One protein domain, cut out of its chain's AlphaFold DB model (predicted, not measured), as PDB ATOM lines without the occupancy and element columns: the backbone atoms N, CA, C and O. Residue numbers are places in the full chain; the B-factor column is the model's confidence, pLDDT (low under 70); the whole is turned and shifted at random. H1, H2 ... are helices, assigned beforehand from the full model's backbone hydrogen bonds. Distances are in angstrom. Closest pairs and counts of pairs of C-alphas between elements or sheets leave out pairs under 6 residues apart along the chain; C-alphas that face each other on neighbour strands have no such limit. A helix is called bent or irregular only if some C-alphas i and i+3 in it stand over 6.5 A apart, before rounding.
ATOM      1  N   PRO A 145      10.128  55.088 -31.134       58.97
ATOM      2  CA  PRO A 145       9.792  55.918 -29.997       58.97
ATOM      3  C   PRO A 145      10.378  55.312 -28.720       58.97
ATOM      4  O   PRO A 145      10.160  54.132 -28.437       58.97
ATOM      5  N   ALA A 146      11.075  56.135 -27.929       56.62
ATOM      6  CA  ALA A 146      11.243  55.865 -26.502       56.62
ATOM      7  C   ALA A 146       9.856  55.565 -25.916       56.62
ATOM      8  O   ALA A 146       8.893  56.205 -26.349       56.62
ATOM      9  N   ASP A 147       9.737  54.572 -25.026       55.53
ATOM     10  CA  ASP A 147       8.446  54.008 -24.612       55.53
ATOM     11  C   ASP A 147       7.392  55.085 -24.386       55.53
ATOM     12  O   ASP A 147       7.402  55.817 -23.401       55.53
ATOM     13  N   LYS A 148       6.454  55.182 -25.329       52.53
ATOM     14  CA  LYS A 148       5.305  56.083 -25.197       52.53
ATOM     15  C   LYS A 148       4.289  55.551 -24.192       52.53
ATOM     16  O   LYS A 148       3.369  56.267 -23.809       52.53
ATOM     17  N   LYS A 149       4.431  54.291 -23.785       56.72
ATOM     18  CA  LYS A 149       3.663  53.711 -22.697       56.72
ATOM     19  C   LYS A 149       4.445  53.981 -21.420       56.72
ATOM     20  O   LYS A 149       5.575  53.525 -21.300       56.72
ATOM     21  N   ASN A 150       3.832  54.682 -20.470       52.97
ATOM     22  CA  ASN A 150       4.254  54.673 -19.070       52.97
ATOM     23  C   ASN A 150       4.076  53.244 -18.528       52.97
ATOM     24  O   ASN A 150       3.138  52.961 -17.781       52.97
ATOM     25  N   GLU A 151       4.904  52.312 -18.995       62.53
ATOM     26  CA  GLU A 151       4.931  50.939 -18.526       62.53
ATOM     27  C   GLU A 151       5.410  50.971 -17.082       62.53
ATOM     28  O   GLU A 151       6.575  51.215 -16.790       62.53
ATOM     29  N   LYS A 152       4.465  50.773 -16.161       67.25
ATOM     30  CA  LYS A 152       4.729  50.673 -14.727       67.25
ATOM     31  C   LYS A 152       5.289  49.290 -14.410       67.25
ATOM     32  O   LYS A 152       4.626  48.491 -13.753       67.25
ATOM     33  N   ILE A 153       6.471  48.981 -14.936       71.19
ATOM     34  CA  ILE A 153       7.148  47.708 -14.694       71.19
ATOM     35  C   ILE A 153       8.210  47.939 -13.613       71.19
ATOM     36  O   ILE A 153       9.231  48.559 -13.892       71.19
ATOM     37  N   PRO A 154       7.994  47.474 -12.369       70.62
ATOM     38  CA  PRO A 154       9.027  47.539 -11.346       70.62
ATOM     39  C   PRO A 154      10.131  46.519 -11.641       70.62
ATOM     40  O   PRO A 154       9.876  45.315 -11.670       70.62
ATOM     41  N   PHE A 155      11.366  46.995 -11.803       78.25
ATOM     42  CA  PHE A 155      12.545  46.132 -11.890       78.25
ATOM     43  C   PHE A 155      13.054  45.819 -10.484       78.25
ATOM     44  O   PHE A 155      13.573  46.696  -9.796       78.25
ATOM     45  N   LYS A 156      12.902  44.568 -10.042       76.25
ATOM     46  CA  LYS A 156      13.360  44.124  -8.715       76.25
ATOM     47  C   LYS A 156      14.849  43.788  -8.724       76.25
ATOM     48  O   LYS A 156      15.488  43.792  -7.674       76.25
ATOM     49  N   SER A 157      15.397  43.500  -9.903       82.62
ATOM     50  CA  SER A 157      16.803  43.176 -10.111       82.62
ATOM     51  C   SER A 157      17.360  43.828 -11.380       82.62
ATOM     52  O   SER A 157      16.618  44.241 -12.275       82.62
ATOM     53  N   ALA A 158      18.691  43.884 -11.488       85.25
ATOM     54  CA  ALA A 158      19.354  44.280 -12.728       85.25
ATOM     55  C   ALA A 158      19.046  43.306 -13.883       85.25
ATOM     56  O   ALA A 158      18.981  43.728 -15.038       85.25
ATOM     57  N   ASN A 159      18.798  42.032 -13.562       86.12
ATOM     58  CA  ASN A 159      18.452  40.998 -14.536       86.12
ATOM     59  C   ASN A 159      17.046  41.208 -15.120       86.12
ATOM     60  O   ASN A 159      16.841  41.037 -16.319       86.12
ATOM     61  N   ASP A 160      16.091  41.668 -14.309       83.94
ATOM     62  CA  ASP A 160      14.743  42.001 -14.786       83.94
ATOM     63  C   ASP A 160      14.809  43.118 -15.836       83.94
ATOM     64  O   ASP A 160      14.143  43.064 -16.871       83.94
ATOM     65  N   PHE A 161      15.651  44.125 -15.581       83.50
ATOM     66  CA  PHE A 161      15.848  45.246 -16.490       83.50
ATOM     67  C   PHE A 161      16.492  44.815 -17.810       83.50
ATOM     68  O   PHE A 161      15.999  45.192 -18.872       83.50
ATOM     69  N   ILE A 162      17.566  44.018 -17.776       85.88
ATOM     70  CA  ILE A 162      18.226  43.585 -19.016       85.88
ATOM     71  C   ILE A 162      17.323  42.676 -19.853       85.88
ATOM     72  O   ILE A 162      17.234  42.879 -21.060       85.88
ATOM     73  N   ILE A 163      16.582  41.748 -19.234       87.00
ATOM     74  CA  ILE A 163      15.608  40.897 -19.936       87.00
ATOM     75  C   ILE A 163      14.553  41.763 -20.627       87.00
ATOM     76  O   ILE A 163      14.238  41.551 -21.797       87.00
ATOM     77  N   TYR A 164      14.041  42.779 -19.932       85.31
ATOM     78  CA  TYR A 164      13.088  43.722 -20.506       85.31
ATOM     79  C   TYR A 164      13.667  44.496 -21.700       85.31
ATOM     80  O   TYR A 164      13.018  44.599 -22.744       85.31
ATOM     81  N   GLN A 165      14.900  44.998 -21.593       85.62
ATOM     82  CA  GLN A 165      15.556  45.697 -22.701       85.62
ATOM     83  C   GLN A 165      15.816  44.773 -23.894       85.62
ATOM     84  O   GLN A 165      15.554  45.161 -25.031       85.62
ATOM     85  N   LEU A 166      16.266  43.538 -23.660       87.19
ATOM     86  CA  LEU A 166      16.460  42.544 -24.716       87.19
ATOM     87  C   LEU A 166      15.135  42.161 -25.388       87.19
ATOM     88  O   LEU A 166      15.086  42.054 -26.611       87.19
ATOM     89  N   GLY A 167      14.040  42.068 -24.627       87.06
ATOM     90  CA  GLY A 167      12.697  41.883 -25.180       87.06
ATOM     91  C   GLY A 167      12.286  43.011 -26.131       87.06
ATOM     92  O   GLY A 167      11.720  42.756 -27.194       87.06
ATOM     93  N   LYS A 168      12.644  44.264 -25.821       84.88
ATOM     94  CA  LYS A 168      12.432  45.398 -26.740       84.88
ATOM     95  C   LYS A 168      13.302  45.332 -27.982       84.88
ATOM     96  O   LYS A 168      12.843  45.713 -29.056       84.88
ATOM     97  N   VAL A 169      14.550  44.885 -27.850       87.44
ATOM     98  CA  VAL A 169      15.433  44.655 -29.003       87.44
ATOM     99  C   VAL A 169      14.831  43.590 -29.914       87.44
ATOM    100  O   VAL A 169      14.796  43.782 -31.128       87.44
ATOM    101  N   GLU A 170      14.277  42.519 -29.348       87.38
ATOM    102  CA  GLU A 170      13.586  41.478 -30.107       87.38
ATOM    103  C   GLU A 170      12.319  42.014 -30.794       87.38
ATOM    104  O   GLU A 170      12.108  41.771 -31.984       87.38
ATOM    105  N   GLU A 171      11.489  42.790 -30.090       86.88
ATOM    106  CA  GLU A 171      10.297  43.423 -30.668       86.88
ATOM    107  C   GLU A 171      10.663  44.383 -31.812       86.88
ATOM    108  O   GLU A 171      10.042  44.362 -32.878       86.88
ATOM    109  N   MET A 172      11.698  45.202 -31.616       86.69
ATOM    110  CA  MET A 172      12.216  46.119 -32.630       86.69
ATOM    111  C   MET A 172      12.731  45.357 -33.853       86.69
ATOM    112  O   MET A 172      12.364  45.689 -34.978       86.69
ATOM    113  N   THR A 173      13.523  44.309 -33.630       87.44
ATOM    114  CA  THR A 173      14.036  43.415 -34.676       87.44
ATOM    115  C   THR A 173      12.885  42.838 -35.501       87.44
ATOM    116  O   THR A 173      12.892  42.964 -36.723       87.44
ATOM    117  N   LYS A 174      11.841  42.303 -34.852       87.06
ATOM    118  CA  LYS A 174      10.649  41.756 -35.531       87.06
ATOM    119  C   LYS A 174       9.885  42.802 -36.346       87.06
ATOM    120  O   LYS A 174       9.380  42.491 -37.419       87.06
ATOM    121  N   LYS A 175       9.779  44.039 -35.851       86.69
ATOM    122  CA  LYS A 175       9.066  45.124 -36.549       86.69
ATOM    123  C   LYS A 175       9.836  45.662 -37.749       86.69
ATOM    124  O   LYS A 175       9.230  45.976 -38.769       86.69
ATOM    125  N   LEU A 176      11.150  45.823 -37.608       85.88
ATOM    126  CA  LEU A 176      11.988  46.437 -38.636       85.88
ATOM    127  C   LEU A 176      12.445  45.435 -39.705       85.88
ATOM    128  O   LEU A 176      12.773  45.848 -40.818       85.88
ATOM    129  N   ILE A 177      12.454  44.135 -39.393       87.00
ATOM    130  CA  ILE A 177      12.914  43.075 -40.291       87.00
ATOM    131  C   ILE A 177      11.739  42.142 -40.628       87.00
ATOM    132  O   ILE A 177      11.393  41.277 -39.825       87.00
ATOM    133  N   PRO A 178      11.115  42.278 -41.813       79.19
ATOM    134  CA  PRO A 178       9.958  41.468 -42.185       79.19
ATOM    135  C   PRO A 178      10.328  40.000 -42.427       79.19
ATOM    136  O   PRO A 178      11.445  39.687 -42.852       79.19
ATOM    137  N   ASP A 179       9.352  39.102 -42.271       77.62
ATOM    138  CA  ASP A 179       9.544  37.653 -42.432       77.62
ATOM    139  C   ASP A 179       9.936  37.204 -43.846       77.62
ATOM    140  O   ASP A 179      10.463  36.108 -44.030       77.62
ATOM    141  N   SER A 180       9.740  38.049 -44.854       76.06
ATOM    142  CA  SER A 180      10.193  37.798 -46.225       76.06
ATOM    143  C   SER A 180      11.696  38.044 -46.437       76.06
ATOM    144  O   SER A 180      12.212  37.812 -47.531       76.06
ATOM    145  N   THR A 181      12.420  38.513 -45.418       82.62
ATOM    146  CA  THR A 181      13.870  38.750 -45.479       82.62
ATOM    147  C   THR A 181      14.635  37.424 -45.488       82.62
ATOM    148  O   THR A 181      14.336  36.532 -44.687       82.62
ATOM    149  N   SER A 182      15.644  37.298 -46.365       85.94
ATOM    150  CA  SER A 182      16.501  36.104 -46.429       85.94
ATOM    151  C   SER A 182      17.153  35.817 -45.073       85.94
ATOM    152  O   SER A 182      17.424  36.745 -44.312       85.94
ATOM    153  N   GLY A 183      17.432  34.545 -44.766       85.38
ATOM    154  CA  GLY A 183      18.007  34.156 -43.469       85.38
ATOM    155  C   GLY A 183      19.301  34.907 -43.136       85.38
ATOM    156  O   GLY A 183      19.444  35.422 -42.033       85.38
ATOM    157  N   PHE A 184      20.189  35.074 -44.122       85.00
ATOM    158  CA  PHE A 184      21.401  35.881 -43.961       85.00
ATOM    159  C   PHE A 184      21.094  37.352 -43.654       85.00
ATOM    160  O   PHE A 184      21.647  37.899 -42.709       85.00
ATOM    161  N   LEU A 185      20.236  38.006 -44.451       86.81
ATOM    162  CA  LEU A 185      19.944  39.433 -44.263       86.81
ATOM    163  C   LEU A 185      19.216  39.676 -42.942       86.81
ATOM    164  O   LEU A 185      19.448  40.694 -42.302       86.81
ATOM    165  N   ARG A 186      18.372  38.730 -42.518       87.62
ATOM    166  CA  ARG A 186      17.700  38.781 -41.222       87.62
ATOM    167  C   ARG A 186      18.718  38.772 -40.092       87.62
ATOM    168  O   ARG A 186      18.647  39.649 -39.239       87.62
ATOM    169  N   GLU A 187      19.675  37.845 -40.115       84.00
ATOM    170  CA  GLU A 187      20.724  37.781 -39.092       84.00
ATOM    171  C   GLU A 187      21.590  39.046 -39.118       84.00
ATOM    172  O   GLU A 187      21.750  39.710 -38.099       84.00
ATOM    173  N   TYR A 188      22.061  39.450 -40.302       85.56
ATOM    174  CA  TYR A 188      22.874  40.654 -40.480       85.56
ATOM    175  C   TYR A 188      22.185  41.912 -39.924       85.56
ATOM    176  O   TYR A 188      22.780  42.655 -39.145       85.56
ATOM    177  N   TYR A 189      20.914  42.135 -40.268       88.44
ATOM    178  CA  TYR A 189      20.151  43.277 -39.768       88.44
ATOM    179  C   TYR A 189      19.809  43.160 -38.284       88.44
ATOM    180  O   TYR A 189      19.829  44.176 -37.594       88.44
ATOM    181  N   THR A 190      19.577  41.949 -37.768       87.06
ATOM    182  CA  THR A 190      19.403  41.724 -36.324       87.06
ATOM    183  C   THR A 190      20.640  42.194 -35.569       87.06
ATOM    184  O   THR A 190      20.514  42.975 -34.630       87.06
ATOM    185  N   LYS A 191      21.843  41.847 -36.050       84.88
ATOM    186  CA  LYS A 191      23.092  42.312 -35.433       84.88
ATOM    187  C   LYS A 191      23.246  43.831 -35.460       84.88
ATOM    188  O   LYS A 191      23.782  44.397 -34.513       84.88
ATOM    189  N   ILE A 192      22.791  44.509 -36.518       87.06
ATOM    190  CA  ILE A 192      22.785  45.984 -36.567       87.06
ATOM    191  C   ILE A 192      21.868  46.559 -35.477       87.06
ATOM    192  O   ILE A 192      22.275  47.477 -34.766       87.06
ATOM    193  N   VAL A 193      20.655  46.017 -35.320       88.88
ATOM    194  CA  VAL A 193      19.704  46.458 -34.283       88.88
ATOM    195  C   VAL A 193      20.287  46.221 -32.886       88.88
ATOM    196  O   VAL A 193      20.294  47.130 -32.053       88.88
ATOM    197  N   GLU A 194      20.814  45.021 -32.638       86.19
ATOM    198  CA  GLU A 194      21.439  44.635 -31.371       86.19
ATOM    199  C   GLU A 194      22.600  45.564 -31.017       86.19
ATOM    200  O   GLU A 194      22.596  46.161 -29.942       86.19
ATOM    201  N   GLY A 195      23.561  45.764 -31.919       84.25
ATOM    202  CA  GLY A 195      24.717  46.604 -31.613       84.25
ATOM    203  C   GLY A 195      24.436  48.108 -31.600       84.25
ATOM    204  O   GLY A 195      25.267  48.864 -31.115       84.25
ATOM    205  N   PHE A 196      23.257  48.556 -32.036       85.25
ATOM    206  CA  PHE A 196      22.780  49.911 -31.747       85.25
ATOM    207  C   PHE A 196      22.169  50.016 -30.340       85.25
ATOM    208  O   PHE A 196      22.410  50.981 -29.616       85.25
ATOM    209  N   ARG A 197      21.360  49.029 -29.933       86.00
ATOM    210  CA  ARG A 197      20.559  49.103 -28.699       86.00
ATOM    211  C   ARG A 197      21.300  48.628 -27.454       86.00
ATOM    212  O   ARG A 197      21.181  49.270 -26.414       86.00
ATOM    213  N   ILE A 198      22.047  47.531 -27.554       86.12
ATOM    214  CA  ILE A 198      22.714  46.890 -26.417       86.12
ATOM    215  C   ILE A 198      23.755  47.801 -25.755       86.12
ATOM    216  O   ILE A 198      23.684  47.985 -24.538       86.12
ATOM    217  N   PRO A 199      24.670  48.449 -26.503       85.19
ATOM    218  CA  PRO A 199      25.650  49.348 -25.892       85.19
ATOM    219  C   PRO A 199      24.996  50.500 -25.126       85.19
ATOM    220  O   PRO A 199      25.467  50.870 -24.052       85.19
ATOM    221  N   SER A 200      23.876  51.028 -25.633       81.81
ATOM    222  CA  SER A 200      23.181  52.161 -25.017       81.81
ATOM    223  C   SER A 200      22.735  51.865 -23.587       81.81
ATOM    224  O   SER A 200      22.920  52.713 -22.722       81.81
ATOM    225  N   PHE A 201      22.171  50.688 -23.306       78.69
ATOM    226  CA  PHE A 201      21.713  50.363 -21.949       78.69
ATOM    227  C   PHE A 201      22.803  49.736 -21.065       78.69
ATOM    228  O   PHE A 201      22.632  49.678 -19.848       78.69
ATOM    229  N   LEU A 202      23.915  49.272 -21.652       80.81
ATOM    230  CA  LEU A 202      25.115  48.878 -20.907       80.81
ATOM    231  C   LEU A 202      25.811  50.109 -20.313       80.81
ATOM    232  O   LEU A 202      26.117  50.130 -19.121       80.81
ATOM    233  N   LEU A 203      26.024  51.136 -21.140       77.94
ATOM    234  CA  LEU A 203      26.734  52.359 -20.760       77.94
ATOM    235  C   LEU A 203      25.851  53.314 -19.948       77.94
ATOM    236  O   LEU A 203      26.314  53.892 -18.968       77.94
ATOM    237  N   ASN A 204      24.562  53.421 -20.282       74.81
ATOM    238  CA  ASN A 204      23.633  54.325 -19.599       74.81
ATOM    239  C   ASN A 204      22.761  53.592 -18.575       74.81
ATOM    240  O   ASN A 204      21.571  53.862 -18.447       74.81
ATOM    241  N   TYR A 205      23.328  52.643 -17.826       74.69
ATOM    242  CA  TYR A 205      22.561  51.862 -16.846       74.69
ATOM    243  C   TYR A 205      21.825  52.739 -15.812       74.69
ATOM    244  O   TYR A 205      20.753  52.377 -15.329       74.69
ATOM    245  N   ALA A 206      22.360  53.929 -15.518       75.19
ATOM    246  CA  ALA A 206      21.724  54.917 -14.652       75.19
ATOM    247  C   ALA A 206      20.368  55.438 -15.181       75.19
ATOM    248  O   ALA A 206      19.562  55.903 -14.378       75.19
ATOM    249  N   ASP A 207      20.059  55.290 -16.476       74.31
ATOM    250  CA  ASP A 207      18.780  55.700 -17.083       74.31
ATOM    251  C   ASP A 207      17.571  54.953 -16.499       74.31
ATOM    252  O   ASP A 207      16.431  55.414 -16.617       74.31
ATOM    253  N   ILE A 208      17.791  53.822 -15.816       78.88
ATOM    254  CA  ILE A 208      16.735  53.134 -15.066       78.88
ATOM    255  C   ILE A 208      16.141  54.021 -13.963       78.88
ATOM    256  O   ILE A 208      14.949  53.918 -13.683       78.88
ATOM    257  N   TYR A 209      16.933  54.938 -13.393       78.06
ATOM    258  CA  TYR A 209      16.446  55.934 -12.442       78.06
ATOM    259  C   TYR A 209      15.367  56.814 -13.085       78.06
ATOM    260  O   TYR A 209      14.269  56.956 -12.546       78.06
ATOM    261  N   GLU A 210      15.654  57.356 -14.271       76.94
ATOM    262  CA  GLU A 210      14.736  58.226 -15.009       76.94
ATOM    263  C   GLU A 210      13.501  57.469 -15.505       76.94
ATOM    264  O   GLU A 210      12.391  58.002 -15.458       76.94
ATOM    265  N   HIS A 211      13.663  56.213 -15.931       77.94
ATOM    266  CA  HIS A 211      12.531  55.342 -16.238       77.94
ATOM    267  C   HIS A 211      11.635  55.138 -15.007       77.94
ATOM    268  O   HIS A 211      10.437  55.417 -15.071       77.94
ATOM    269  N   ASN A 212      12.212  54.706 -13.881       76.75
ATOM    270  CA  ASN A 212      11.470  54.415 -12.654       76.75
ATOM    271  C   ASN A 212      10.744  55.659 -12.129       76.75
ATOM    272  O   ASN A 212       9.571  55.584 -11.770       76.75
ATOM    273  N   LYS A 213      11.396  56.824 -12.166       76.12
ATOM    274  CA  LYS A 213      10.790  58.107 -11.802       76.12
ATOM    275  C   LYS A 213       9.610  58.471 -12.710       76.12
ATOM    276  O   LYS A 213       8.537  58.797 -12.211       76.12
ATOM    277  N   LYS A 214       9.757  58.366 -14.037       76.50
ATOM    278  CA  LYS A 214       8.661  58.634 -14.996       76.50
ATOM    279  C   LYS A 214       7.496  57.655 -14.856       76.50
ATOM    280  O   LYS A 214       6.344  58.038 -15.055       76.50
ATOM    281  N   ALA A 215       7.783  56.411 -14.489       76.00
ATOM    282  CA  ALA A 215       6.776  55.390 -14.228       76.00
ATOM    283  C   ALA A 215       6.057  55.569 -12.870       76.00
ATOM    284  O   ALA A 215       5.077  54.866 -12.610       76.00
ATOM    285  N   GLY A 216       6.501  56.509 -12.020       73.00
ATOM    286  CA  GLY A 216       5.975  56.711 -10.665       73.00
ATOM    287  C   GLY A 216       6.331  55.564  -9.717       73.00
ATOM    288  O   GLY A 216       5.517  55.171  -8.883       73.00
ATOM    289  N   LEU A 217       7.508  54.963  -9.912       74.88
ATOM    290  CA  LEU A 217       8.053  53.862  -9.109       74.88
ATOM    291  C   LEU A 217       9.083  54.352  -8.076       74.88
ATOM    292  O   LEU A 217       9.693  53.549  -7.371       74.88
ATOM    293  N   ASP A 218       9.271  55.665  -7.964       69.88
ATOM    294  CA  ASP A 218      10.157  56.335  -7.011       69.88
ATOM    295  C   ASP A 218       9.705  56.200  -5.552       69.88
ATOM    296  O   ASP A 218      10.520  56.319  -4.641       69.88
ATOM    297  N   SER A 219       8.431  55.868  -5.330       66.38
ATOM    298  CA  SER A 219       7.872  55.550  -4.014       66.38
ATOM    299  C   SER A 219       7.979  54.066  -3.623       66.38
ATOM    300  O   SER A 219       7.382  53.657  -2.625       66.38
ATOM    301  N   THR A 220       8.645  53.219  -4.419       65.94
ATOM    302  CA  THR A 220       8.775  51.779  -4.123       65.94
ATOM    303  C   THR A 220       9.854  51.499  -3.064       65.94
ATOM    304  O   THR A 220      10.783  52.276  -2.886       65.94
ATOM    305  N   GLN A 221       9.749  50.371  -2.343       61.22
ATOM    306  CA  GLN A 221      10.740  49.953  -1.326       61.22
ATOM    307  C   GLN A 221      12.063  49.425  -1.918       61.22
ATOM    308  O   GLN A 221      12.980  49.074  -1.177       61.22
ATOM    309  N   PHE A 222      12.156  49.314  -3.242       64.25
ATOM    310  CA  PHE A 222      13.323  48.779  -3.935       64.25
ATOM    311  C   PHE A 222      14.311  49.903  -4.262       64.25
ATOM    312  O   PHE A 222      13.907  51.060  -4.393       64.25
ATOM    313  N   PRO A 223      15.612  49.600  -4.418       66.12
ATOM    314  CA  PRO A 223      16.547  50.601  -4.907       66.12
ATOM    315  C   PRO A 223      16.090  51.104  -6.285       66.12
ATOM    316  O   PRO A 223      15.901  50.307  -7.202       66.12
ATOM    317  N   LEU A 224      15.966  52.428  -6.438       74.31
ATOM    318  CA  LEU A 224      15.617  53.098  -7.705       74.31
ATOM    319  C   LEU A 224      16.525  52.685  -8.878       74.31
ATOM    320  O   LEU A 224      16.120  52.784 -10.033       74.31
ATOM    321  N   VAL A 225      17.740  52.230  -8.571       83.00
ATOM    322  CA  VAL A 225      18.689  51.610  -9.494       83.00
ATOM    323  C   VAL A 225      19.185  50.319  -8.828       83.00
ATOM    324  O   VAL A 225      19.968  50.399  -7.876       83.00
ATOM    325  N   PRO A 226      18.734  49.125  -9.257       84.06
ATOM    326  CA  PRO A 226      19.260  47.857  -8.768       84.06
ATOM    327  C   PRO A 226      20.777  47.773  -8.970       84.06
ATOM    328  O   PRO A 226      21.322  48.299  -9.935       84.06
ATOM    329  N   LYS A 227      21.492  47.108  -8.062       85.69
ATOM    330  CA  LYS A 227      22.929  46.874  -8.255       85.69
ATOM    331  C   LYS A 227      23.135  45.774  -9.295       85.69
ATOM    332  O   LYS A 227      22.463  44.745  -9.243       85.69
ATOM    333  N   ARG A 228      24.080  45.988 -10.210       87.38
ATOM    334  CA  ARG A 228      24.531  44.963 -11.157       87.38
ATOM    335  C   ARG A 228      25.527  44.021 -10.488       87.38
ATOM    336  O   ARG A 228      26.331  44.451  -9.663       87.38
ATOM    337  N   ASP A 229      25.498  42.764 -10.900       85.69
ATOM    338  CA  ASP A 229      26.541  41.777 -10.634       85.69
ATOM    339  C   ASP A 229      26.897  41.038 -11.935       85.69
ATOM    340  O   ASP A 229      26.337  41.319 -12.994       85.69
ATOM    341  N   ILE A 230      27.846  40.103 -11.876       83.00
ATOM    342  CA  ILE A 230      28.345  39.380 -13.057       83.00
ATOM    343  C   ILE A 230      27.217  38.667 -13.830       83.00
ATOM    344  O   ILE A 230      27.314  38.503 -15.046       83.00
ATOM    345  N   SER A 231      26.125  38.266 -13.166       84.12
ATOM    346  CA  SER A 231      24.995  37.610 -13.833       84.12
ATOM    347  C   SER A 231      24.289  38.504 -14.856       84.12
ATOM    348  O   SER A 231      23.694  37.974 -15.792       84.12
ATOM    349  N   PHE A 232      24.463  39.826 -14.760       83.56
ATOM    350  CA  PHE A 232      23.943  40.816 -15.704       83.56
ATOM    351  C   PHE A 232      24.390  40.570 -17.153       83.56
ATOM    352  O   PHE A 232      23.661  40.885 -18.091       83.56
ATOM    353  N   TYR A 233      25.568  39.970 -17.357       82.38
ATOM    354  CA  TYR A 233      26.086  39.682 -18.698       82.38
ATOM    355  C   TYR A 233      25.577  38.372 -19.294       82.38
ATOM    356  O   TYR A 233      25.785  38.162 -20.484       82.38
ATOM    357  N   LYS A 234      24.926  37.487 -18.526       79.75
ATOM    358  CA  LYS A 234      24.549  36.142 -19.007       79.75
ATOM    359  C   LYS A 234      23.627  36.184 -20.226       79.75
ATOM    360  O   LYS A 234      23.809  35.407 -21.154       79.75
ATOM    361  N   GLU A 235      22.687  37.124 -20.235       78.12
ATOM    362  CA  GLU A 235      21.735  37.288 -21.340       78.12
ATOM    363  C   GLU A 235      22.352  38.013 -22.550       78.12
ATOM    364  O   GLU A 235      21.879  37.874 -23.676       78.12
ATOM    365  N   ILE A 236      23.434  38.770 -22.337       78.94
ATOM    366  CA  ILE A 236      24.135  39.526 -23.386       78.94
ATOM    367  C   ILE A 236      25.196  38.644 -24.053       78.94
ATOM    368  O   ILE A 236      25.261  38.553 -25.275       78.94
ATOM    369  N   LEU A 237      26.005  37.947 -23.258       76.12
ATOM    370  CA  LEU A 237      27.037  37.011 -23.697       76.12
ATOM    371  C   LEU A 237      26.421  35.643 -24.003       76.12
ATOM    372  O   LEU A 237      26.712  34.638 -23.356       76.12
ATOM    373  N   SER A 238      25.538  35.614 -24.998       66.75
ATOM    374  CA  SER A 238      24.874  34.386 -25.428       66.75
ATOM    375  C   SER A 238      25.670  33.651 -26.522       66.75
ATOM    376  O   SER A 238      26.441  34.274 -27.262       66.75
ATOM    377  N   PRO A 239      25.446  32.336 -26.719       64.44
ATOM    378  CA  PRO A 239      26.030  31.587 -27.835       64.44
ATOM    379  C   PRO A 239      25.726  32.171 -29.226       64.44
ATOM    380  O   PRO A 239      26.420  31.851 -30.184       64.44
ATOM    381  N   ARG A 240      24.735  33.068 -29.344       61.31
ATOM    382  CA  ARG A 240      24.370  33.773 -30.588       61.31
ATOM    383  C   ARG A 240      25.425  34.776 -31.074       61.31
ATOM    384  O   ARG A 240      25.194  35.456 -32.069       61.31
ATOM    385  N   TYR A 241      26.531  34.918 -30.346       61.88
ATOM    386  CA  TYR A 241      27.704  35.702 -30.737       61.88
ATOM    387  C   TYR A 241      28.943  34.827 -30.986       61.88
ATOM    388  O   TYR A 241      30.034  35.342 -31.200       61.88
ATOM    389  N   GLN A 242      28.795  33.497 -30.948       62.94
ATOM    390  CA  GLN A 242      29.878  32.555 -31.255       62.94
ATOM    391  C   GLN A 242      29.963  32.220 -32.752       62.94
ATOM    392  O   GLN A 242      30.877  31.515 -33.175       62.94
ATOM    393  N   ASP A 243      29.016  32.699 -33.560       64.50
ATOM    394  CA  ASP A 243      29.043  32.522 -35.006       64.50
ATOM    395  C   ASP A 243      29.922  33.573 -35.700       64.50
ATOM    396  O   ASP A 243      30.152  34.678 -35.207       64.50
ATOM    397  N   THR A 244      30.403  33.235 -36.894       65.94
ATOM    398  CA  THR A 244      31.212  34.135 -37.723       65.94
ATOM    399  C   THR A 244      30.385  35.218 -38.416       65.94
ATOM    400  O   THR A 244      30.968  36.172 -38.928       65.94
ATOM    401  N   LEU A 245      29.046  35.109 -38.428       68.25
ATOM    402  CA  LEU A 245      28.166  36.120 -39.018       68.25
ATOM    403  C   LEU A 245      28.139  37.401 -38.180       68.25
ATOM    404  O   LEU A 245      28.041  38.496 -38.734       68.25
ATOM    405  N   SER A 246      28.301  37.267 -36.865       65.75
ATOM    406  CA  SER A 246      28.455  38.378 -35.925       65.75
ATOM    407  C   SER A 246      29.593  39.335 -36.308       65.75
ATOM    408  O   SER A 246      29.487  40.536 -36.072       65.75
ATOM    409  N   LEU A 247      30.633  38.839 -36.991       68.00
ATOM    410  CA  LEU A 247      31.781  39.633 -37.438       68.00
ATOM    411  C   LEU A 247      31.503  40.472 -38.695       68.00
ATOM    412  O   LEU A 247      32.284  41.366 -39.017       68.00
ATOM    413  N   PHE A 248      30.403  40.215 -39.412       69.94
ATOM    414  CA  PHE A 248      30.029  41.006 -40.589       69.94
ATOM    415  C   PHE A 248      29.454  42.375 -40.221       69.94
ATOM    416  O   PHE A 248      29.513  43.310 -41.024       69.94
ATOM    417  N   SER A 249      28.901  42.501 -39.013       68.31
ATOM    418  CA  SER A 249      28.383  43.756 -38.487       68.31
ATOM    419  C   SER A 249      29.373  44.350 -37.498       68.31
ATOM    420  O   SER A 249      29.683  43.755 -36.467       68.31
ATOM    421  N   ALA A 250      29.820  45.575 -37.758       65.19
ATOM    422  CA  ALA A 250      30.643  46.303 -36.800       65.19
ATOM    423  C   ALA A 250      29.907  46.643 -35.495       65.19
ATOM    424  O   ALA A 250      30.528  46.987 -34.496       65.19
ATOM    425  N   ALA A 251      28.583  46.489 -35.476       71.12
ATOM    426  CA  ALA A 251      27.767  46.698 -34.293       71.12
ATOM    427  C   ALA A 251      28.164  45.739 -33.144       71.12
ATOM    428  O   ALA A 251      28.038  46.091 -31.972       71.12
ATOM    429  N   TYR A 252      28.742  44.570 -33.459       71.19
ATOM    430  CA  TYR A 252      29.328  43.684 -32.450       71.19
ATOM    431  C   TYR A 252      30.526  44.317 -31.724       71.19
ATOM    432  O   TYR A 252      30.650  44.171 -30.508       71.19
ATOM    433  N   ALA A 253      31.355  45.097 -32.432       71.19
ATOM    434  CA  ALA A 253      32.464  45.847 -31.835       71.19
ATOM    435  C   ALA A 253      31.969  46.791 -30.738       71.19
ATOM    436  O   ALA A 253      32.618  46.939 -29.709       71.19
ATOM    437  N   ALA A 254      30.815  47.428 -30.956       76.56
ATOM    438  CA  ALA A 254      30.233  48.365 -30.007       76.56
ATOM    439  C   ALA A 254      29.747  47.654 -28.735       76.56
ATOM    440  O   ALA A 254      29.967  48.156 -27.635       76.56
ATOM    441  N   ILE A 255      29.144  46.466 -28.870       80.44
ATOM    442  CA  ILE A 255      28.761  45.627 -27.722       80.44
ATOM    443  C   ILE A 255      30.007  45.201 -26.956       80.44
ATOM    444  O   ILE A 255      30.076  45.385 -25.743       80.44
ATOM    445  N   GLN A 256      31.009  44.673 -27.663       76.31
ATOM    446  CA  GLN A 256      32.263  44.259 -27.052       76.31
ATOM    447  C   GLN A 256      32.933  45.435 -26.333       76.31
ATOM    448  O   GLN A 256      33.263  45.309 -25.161       76.31
ATOM    449  N   ALA A 257      33.072  46.589 -26.985       77.69
ATOM    450  CA  ALA A 257      33.659  47.785 -26.390       77.69
ATOM    451  C   ALA A 257      32.896  48.243 -25.137       77.69
ATOM    452  O   ALA A 257      33.529  48.531 -24.126       77.69
ATOM    453  N   ALA A 258      31.559  48.242 -25.167       81.69
ATOM    454  CA  ALA A 258      30.743  48.598 -24.008       81.69
ATOM    455  C   ALA A 258      30.943  47.633 -22.830       81.69
ATOM    456  O   ALA A 258      31.018  48.075 -21.689       81.69
ATOM    457  N   ILE A 259      31.073  46.329 -23.097       81.25
ATOM    458  CA  ILE A 259      31.384  45.324 -22.070       81.25
ATOM    459  C   ILE A 259      32.794  45.543 -21.513       81.25
ATOM    460  O   ILE A 259      32.987  45.507 -20.303       81.25
ATOM    461  N   LEU A 260      33.780  45.792 -22.378       77.69
ATOM    462  CA  LEU A 260      35.173  45.991 -21.974       77.69
ATOM    463  C   LEU A 260      35.380  47.242 -21.117       77.69
ATOM    464  O   LEU A 260      36.207  47.228 -20.212       77.69
ATOM    465  N   GLN A 261      34.629  48.306 -21.393       78.94
ATOM    466  CA  GLN A 261      34.669  49.557 -20.633       78.94
ATOM    467  C   GLN A 261      33.856  49.499 -19.334       78.94
ATOM    468  O   GLN A 261      33.883  50.442 -18.543       78.94
ATOM    469  N   ASP A 262      33.115  48.417 -19.100       81.06
ATOM    470  CA  ASP A 262      32.254  48.308 -17.938       81.06
ATOM    471  C   ASP A 262      33.064  48.049 -16.665       81.06
ATOM    472  O   ASP A 262      33.689  46.997 -16.484       81.06
ATOM    473  N   SER A 263      32.999  49.004 -15.734       78.62
ATOM    474  CA  SER A 263      33.735  48.949 -14.473       78.62
ATOM    475  C   SER A 263      33.411  47.710 -13.641       78.62
ATOM    476  O   SER A 263      34.228  47.308 -12.825       78.62
ATOM    477  N   LEU A 264      32.248  47.075 -13.831       83.25
ATOM    478  CA  LEU A 264      31.880  45.867 -13.094       83.25
ATOM    479  C   LEU A 264      32.845  44.700 -13.357       83.25
ATOM    480  O   LEU A 264      33.137  43.925 -12.441       83.25
ATOM    481  N   LEU A 265      33.378  44.584 -14.577       80.94
ATOM    482  CA  LEU A 265      34.298  43.504 -14.939       80.94
ATOM    483  C   LEU A 265      35.738  43.759 -14.480       80.94
ATOM    484  O   LEU A 265      36.485  42.794 -14.303       80.94
ATOM    485  N   HIS A 266      36.102  45.024 -14.230       79.12
ATOM    486  CA  HIS A 266      37.455  45.443 -13.845       79.12
ATOM    487  C   HIS A 266      38.530  44.854 -14.778       79.12
ATOM    488  O   HIS A 266      39.544  44.334 -14.308       79.12
ATOM    489  N   LEU A 267      38.272  44.854 -16.091       82.50
ATOM    490  CA  LEU A 267      39.214  44.311 -17.064       82.50
ATOM    491  C   LEU A 267      40.387  45.285 -17.248       82.50
ATOM    492  O   LEU A 267      40.153  46.487 -17.385       82.50
ATOM    493  N   PRO A 268      41.635  44.793 -17.248       80.38
ATOM    494  CA  PRO A 268      42.798  45.625 -17.510       80.38
ATOM    495  C   PRO A 268      42.885  45.996 -18.993       80.38
ATOM    496  O   PRO A 268      42.314  45.312 -19.846       80.38
ATOM    497  N   ASP A 269      43.661  47.030 -19.319       77.12
ATOM    498  CA  ASP A 269      43.980  47.331 -20.711       77.12
ATOM    499  C   ASP A 269      44.791  46.172 -21.321       77.12
ATOM    500  O   ASP A 269      45.847  45.776 -20.820       77.12
ATOM    501  N   ILE A 270      44.288  45.603 -22.420       76.50
ATOM    502  CA  ILE A 270      44.944  44.494 -23.122       76.50
ATOM    503  C   ILE A 270      46.335  44.873 -23.642       76.50
ATOM    504  O   ILE A 270      47.194  44.002 -23.778       76.50
ATOM    505  N   THR A 271      46.568  46.154 -23.928       75.12
ATOM    506  CA  THR A 271      47.871  46.665 -24.366       75.12
ATOM    507  C   THR A 271      48.890  46.705 -23.227       75.12
ATOM    508  O   THR A 271      50.084  46.592 -23.494       75.12
ATOM    509  N   GLU A 272      48.436  46.768 -21.970       85.88
ATOM    510  CA  GLU A 272      49.296  46.768 -20.783       85.88
ATOM    511  C   GLU A 272      49.631  45.348 -20.307       85.88
ATOM    512  O   GLU A 272      50.789  45.051 -20.015       85.88
ATOM    513  N   VAL A 273      48.640  44.448 -20.239       87.19
ATOM    514  CA  VAL A 273      48.844  43.082 -19.705       87.19
ATOM    515  C   VAL A 273      49.092  42.015 -20.771       87.19
ATOM    516  O   VAL A 273      49.490  40.892 -20.457       87.19
ATOM    517  N   GLY A 274      48.853  42.340 -22.039       79.25
ATOM    518  CA  GLY A 274      48.945  41.404 -23.150       79.25
ATOM    519  C   GLY A 274      47.756  40.430 -23.256       79.25
ATOM    520  O   GLY A 274      46.973  40.239 -22.321       79.25
ATOM    521  N   PRO A 275      47.606  39.761 -24.414       76.88
ATOM    522  CA  PRO A 275      46.399  39.006 -24.757       76.88
ATOM    523  C   PRO A 275      46.172  37.747 -23.908       76.88
ATOM    524  O   PRO A 275      45.021  37.364 -23.702       76.88
ATOM    525  N   MET A 276      47.232  37.095 -23.414       79.62
ATOM    526  CA  MET A 276      47.087  35.892 -22.580       79.62
ATOM    527  C   MET A 276      46.526  36.231 -21.199       79.62
ATOM    528  O   MET A 276      45.483  35.701 -20.829       79.62
ATOM    529  N   ALA A 277      47.161  37.163 -20.483       83.31
ATOM    530  CA  ALA A 277      46.711  37.582 -19.157       83.31
ATOM    531  C   ALA A 277      45.312  38.214 -19.214       83.31
ATOM    532  O   ALA A 277      44.463  37.938 -18.368       83.31
ATOM    533  N   PHE A 278      45.031  38.999 -20.259       81.62
ATOM    534  CA  PHE A 278      43.695  39.534 -20.502       81.62
ATOM    535  C   PHE A 278      42.643  38.421 -20.654       81.62
ATOM    536  O   PHE A 278      41.587  38.461 -20.019       81.62
ATOM    537  N   ARG A 279      42.938  37.394 -21.465       78.56
ATOM    538  CA  ARG A 279      42.048  36.241 -21.663       78.56
ATOM    539  C   ARG A 279      41.809  35.474 -20.364       78.56
ATOM    540  O   ARG A 279      40.667  35.105 -20.101       78.56
ATOM    541  N   GLU A 280      42.851  35.234 -19.575       83.62
ATOM    542  CA  GLU A 280      42.740  34.548 -18.284       83.62
ATOM    543  C   GLU A 280      41.837  35.316 -17.319       83.62
ATOM    544  O   GLU A 280      40.954  34.721 -16.702       83.62
ATOM    545  N   GLN A 281      41.974  36.644 -17.242       83.69
ATOM    546  CA  GLN A 281      41.080  37.464 -16.422       83.69
ATOM    547  C   GLN A 281      39.630  37.398 -16.903       83.69
ATOM    548  O   GLN A 281      38.717  37.241 -16.092       83.69
ATOM    549  N   LEU A 282      39.405  37.459 -18.215       80.44
ATOM    550  CA  LEU A 282      38.066  37.360 -18.785       80.44
ATOM    551  C   LEU A 282      37.430  35.992 -18.481       80.44
ATOM    552  O   LEU A 282      36.276  35.928 -18.055       80.44
ATOM    553  N   GLN A 283      38.199  34.906 -18.601       81.56
ATOM    554  CA  GLN A 283      37.770  33.554 -18.225       81.56
ATOM    555  C   GLN A 283      37.511  33.415 -16.724       81.56
ATOM    556  O   GLN A 283      36.519  32.810 -16.338       81.56
ATOM    557  N   HIS A 284      38.345  34.004 -15.869       83.25
ATOM    558  CA  HIS A 284      38.139  33.977 -14.422       83.25
ATOM    559  C   HIS A 284      36.856  34.718 -14.004       83.25
ATOM    560  O   HIS A 284      36.168  34.304 -13.072       83.25
ATOM    561  N   ARG A 285      36.521  35.824 -14.680       80.56
ATOM    562  CA  ARG A 285      35.340  36.645 -14.360       80.56
ATOM    563  C   ARG A 285      34.039  36.075 -14.927       80.56
ATOM    564  O   ARG A 285      33.014  36.177 -14.262       80.56
ATOM    565  N   LEU A 286      34.070  35.525 -16.143       77.19
ATOM    566  CA  LEU A 286      32.869  35.156 -16.910       77.19
ATOM    567  C   LEU A 286      32.748  33.659 -17.210       77.19
ATOM    568  O   LEU A 286      31.679  33.203 -17.615       77.19
ATOM    569  N   GLY A 287      33.830  32.899 -17.065       67.38
ATOM    570  CA  GLY A 287      33.843  31.469 -17.339       67.38
ATOM    571  C   GLY A 287      32.981  30.682 -16.349       67.38
ATOM    572  O   GLY A 287      32.701  31.158 -15.243       67.38
TER     573      GLY A 287
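What this domain is: This is residues 145 to 287 of the 291 residues of an uncharacterized protein of Sphingobacterium sp. HMSC13C05 (UniProt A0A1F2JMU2). The domain is a flat slab of helices with the longest helix, H2, in its middle: H1 packs on one side of H2 as the other half of a helical hairpin, and H6 packs on the other side. The short helices H4 and H5 sit on H1 and H2, while H3 and H7 lie toward opposite ends of the longest axis, with residues 271 to 276 of H7 sticking out. The printed part has 143 residues with seven named helices, H1 to H7 in order, and no named strand; its class is all helix. It is compact, with a radius of gyration of the C-alphas of 16.9 A and spans of 48 by 42 by 20 A.

Where its parts are: H2, residues 183 to 203, measures 30.4 A and begins at C-alpha 183 (18.007, 34.156, -43.469). It is irregular, but only just: C-alphas 196 and 199 are 6.54 A apart. H1, residues 158 to 176, measures 27.0 A from C-alpha 158 (19.354, 44.280, -12.728). H6, residues 251 to 260, measures 14.4 A. H3 is residues 207 to 214, H4 residues 230 to 233 and H5 residues 244 to 248. H7, residues 270 to 286, measures 16.5 A and ends at C-alpha 286 (32.869, 35.156, -16.910). H7 is irregular, with C-alphas 272 and 275 9.2 A apart, and has a kink of 76 degrees near residue 277.

How they stand to each other: H2 is the hub, touching three helices. H2 and H6 touch at a shallow tilt of 31 degrees, the same way; their closest C-alphas, Gly 195 and Ala 251, are 4.1 A apart. H1 and H2 form a hairpin, opposite ways at a steep tilt of 37 degrees, only just past shallow. H1 touches H2 with residues 165 to 173 alone; the closest C-alphas, Thr 173 and Thr 190, are 5.9 A apart. H2 touches H5 with residues 187 to 191 alone, closest at the C-alphas of Lys 191 and Ser 246, 6.7 A. H1 touches H4 with residues 158 to 162 alone, closest at the C-alphas of Asn 159 and Phe 232, 5.6 A. H3 and H7 touch no helix. In H1, H3 and H6 every O i to N i+4 pair is within hydrogen-bond range, against 14 of 17 in H2, 10 of 13 in H7 and 0 of 1 in H5, where 2 of 2 O i to N i+3 pairs are; H4 is too short for an i+4 pair.

The domain as a whole: The C-alphas farthest apart, those of Ser 219 and Met 276, are 47.6 A apart. The printed part has no cut, and the link from H3 to H4, 15 residues, is long. Mean pLDDT of the printed part is 77.9; residues 145 to 152, 218 to 223, 238 to 250 and 287 are under 70.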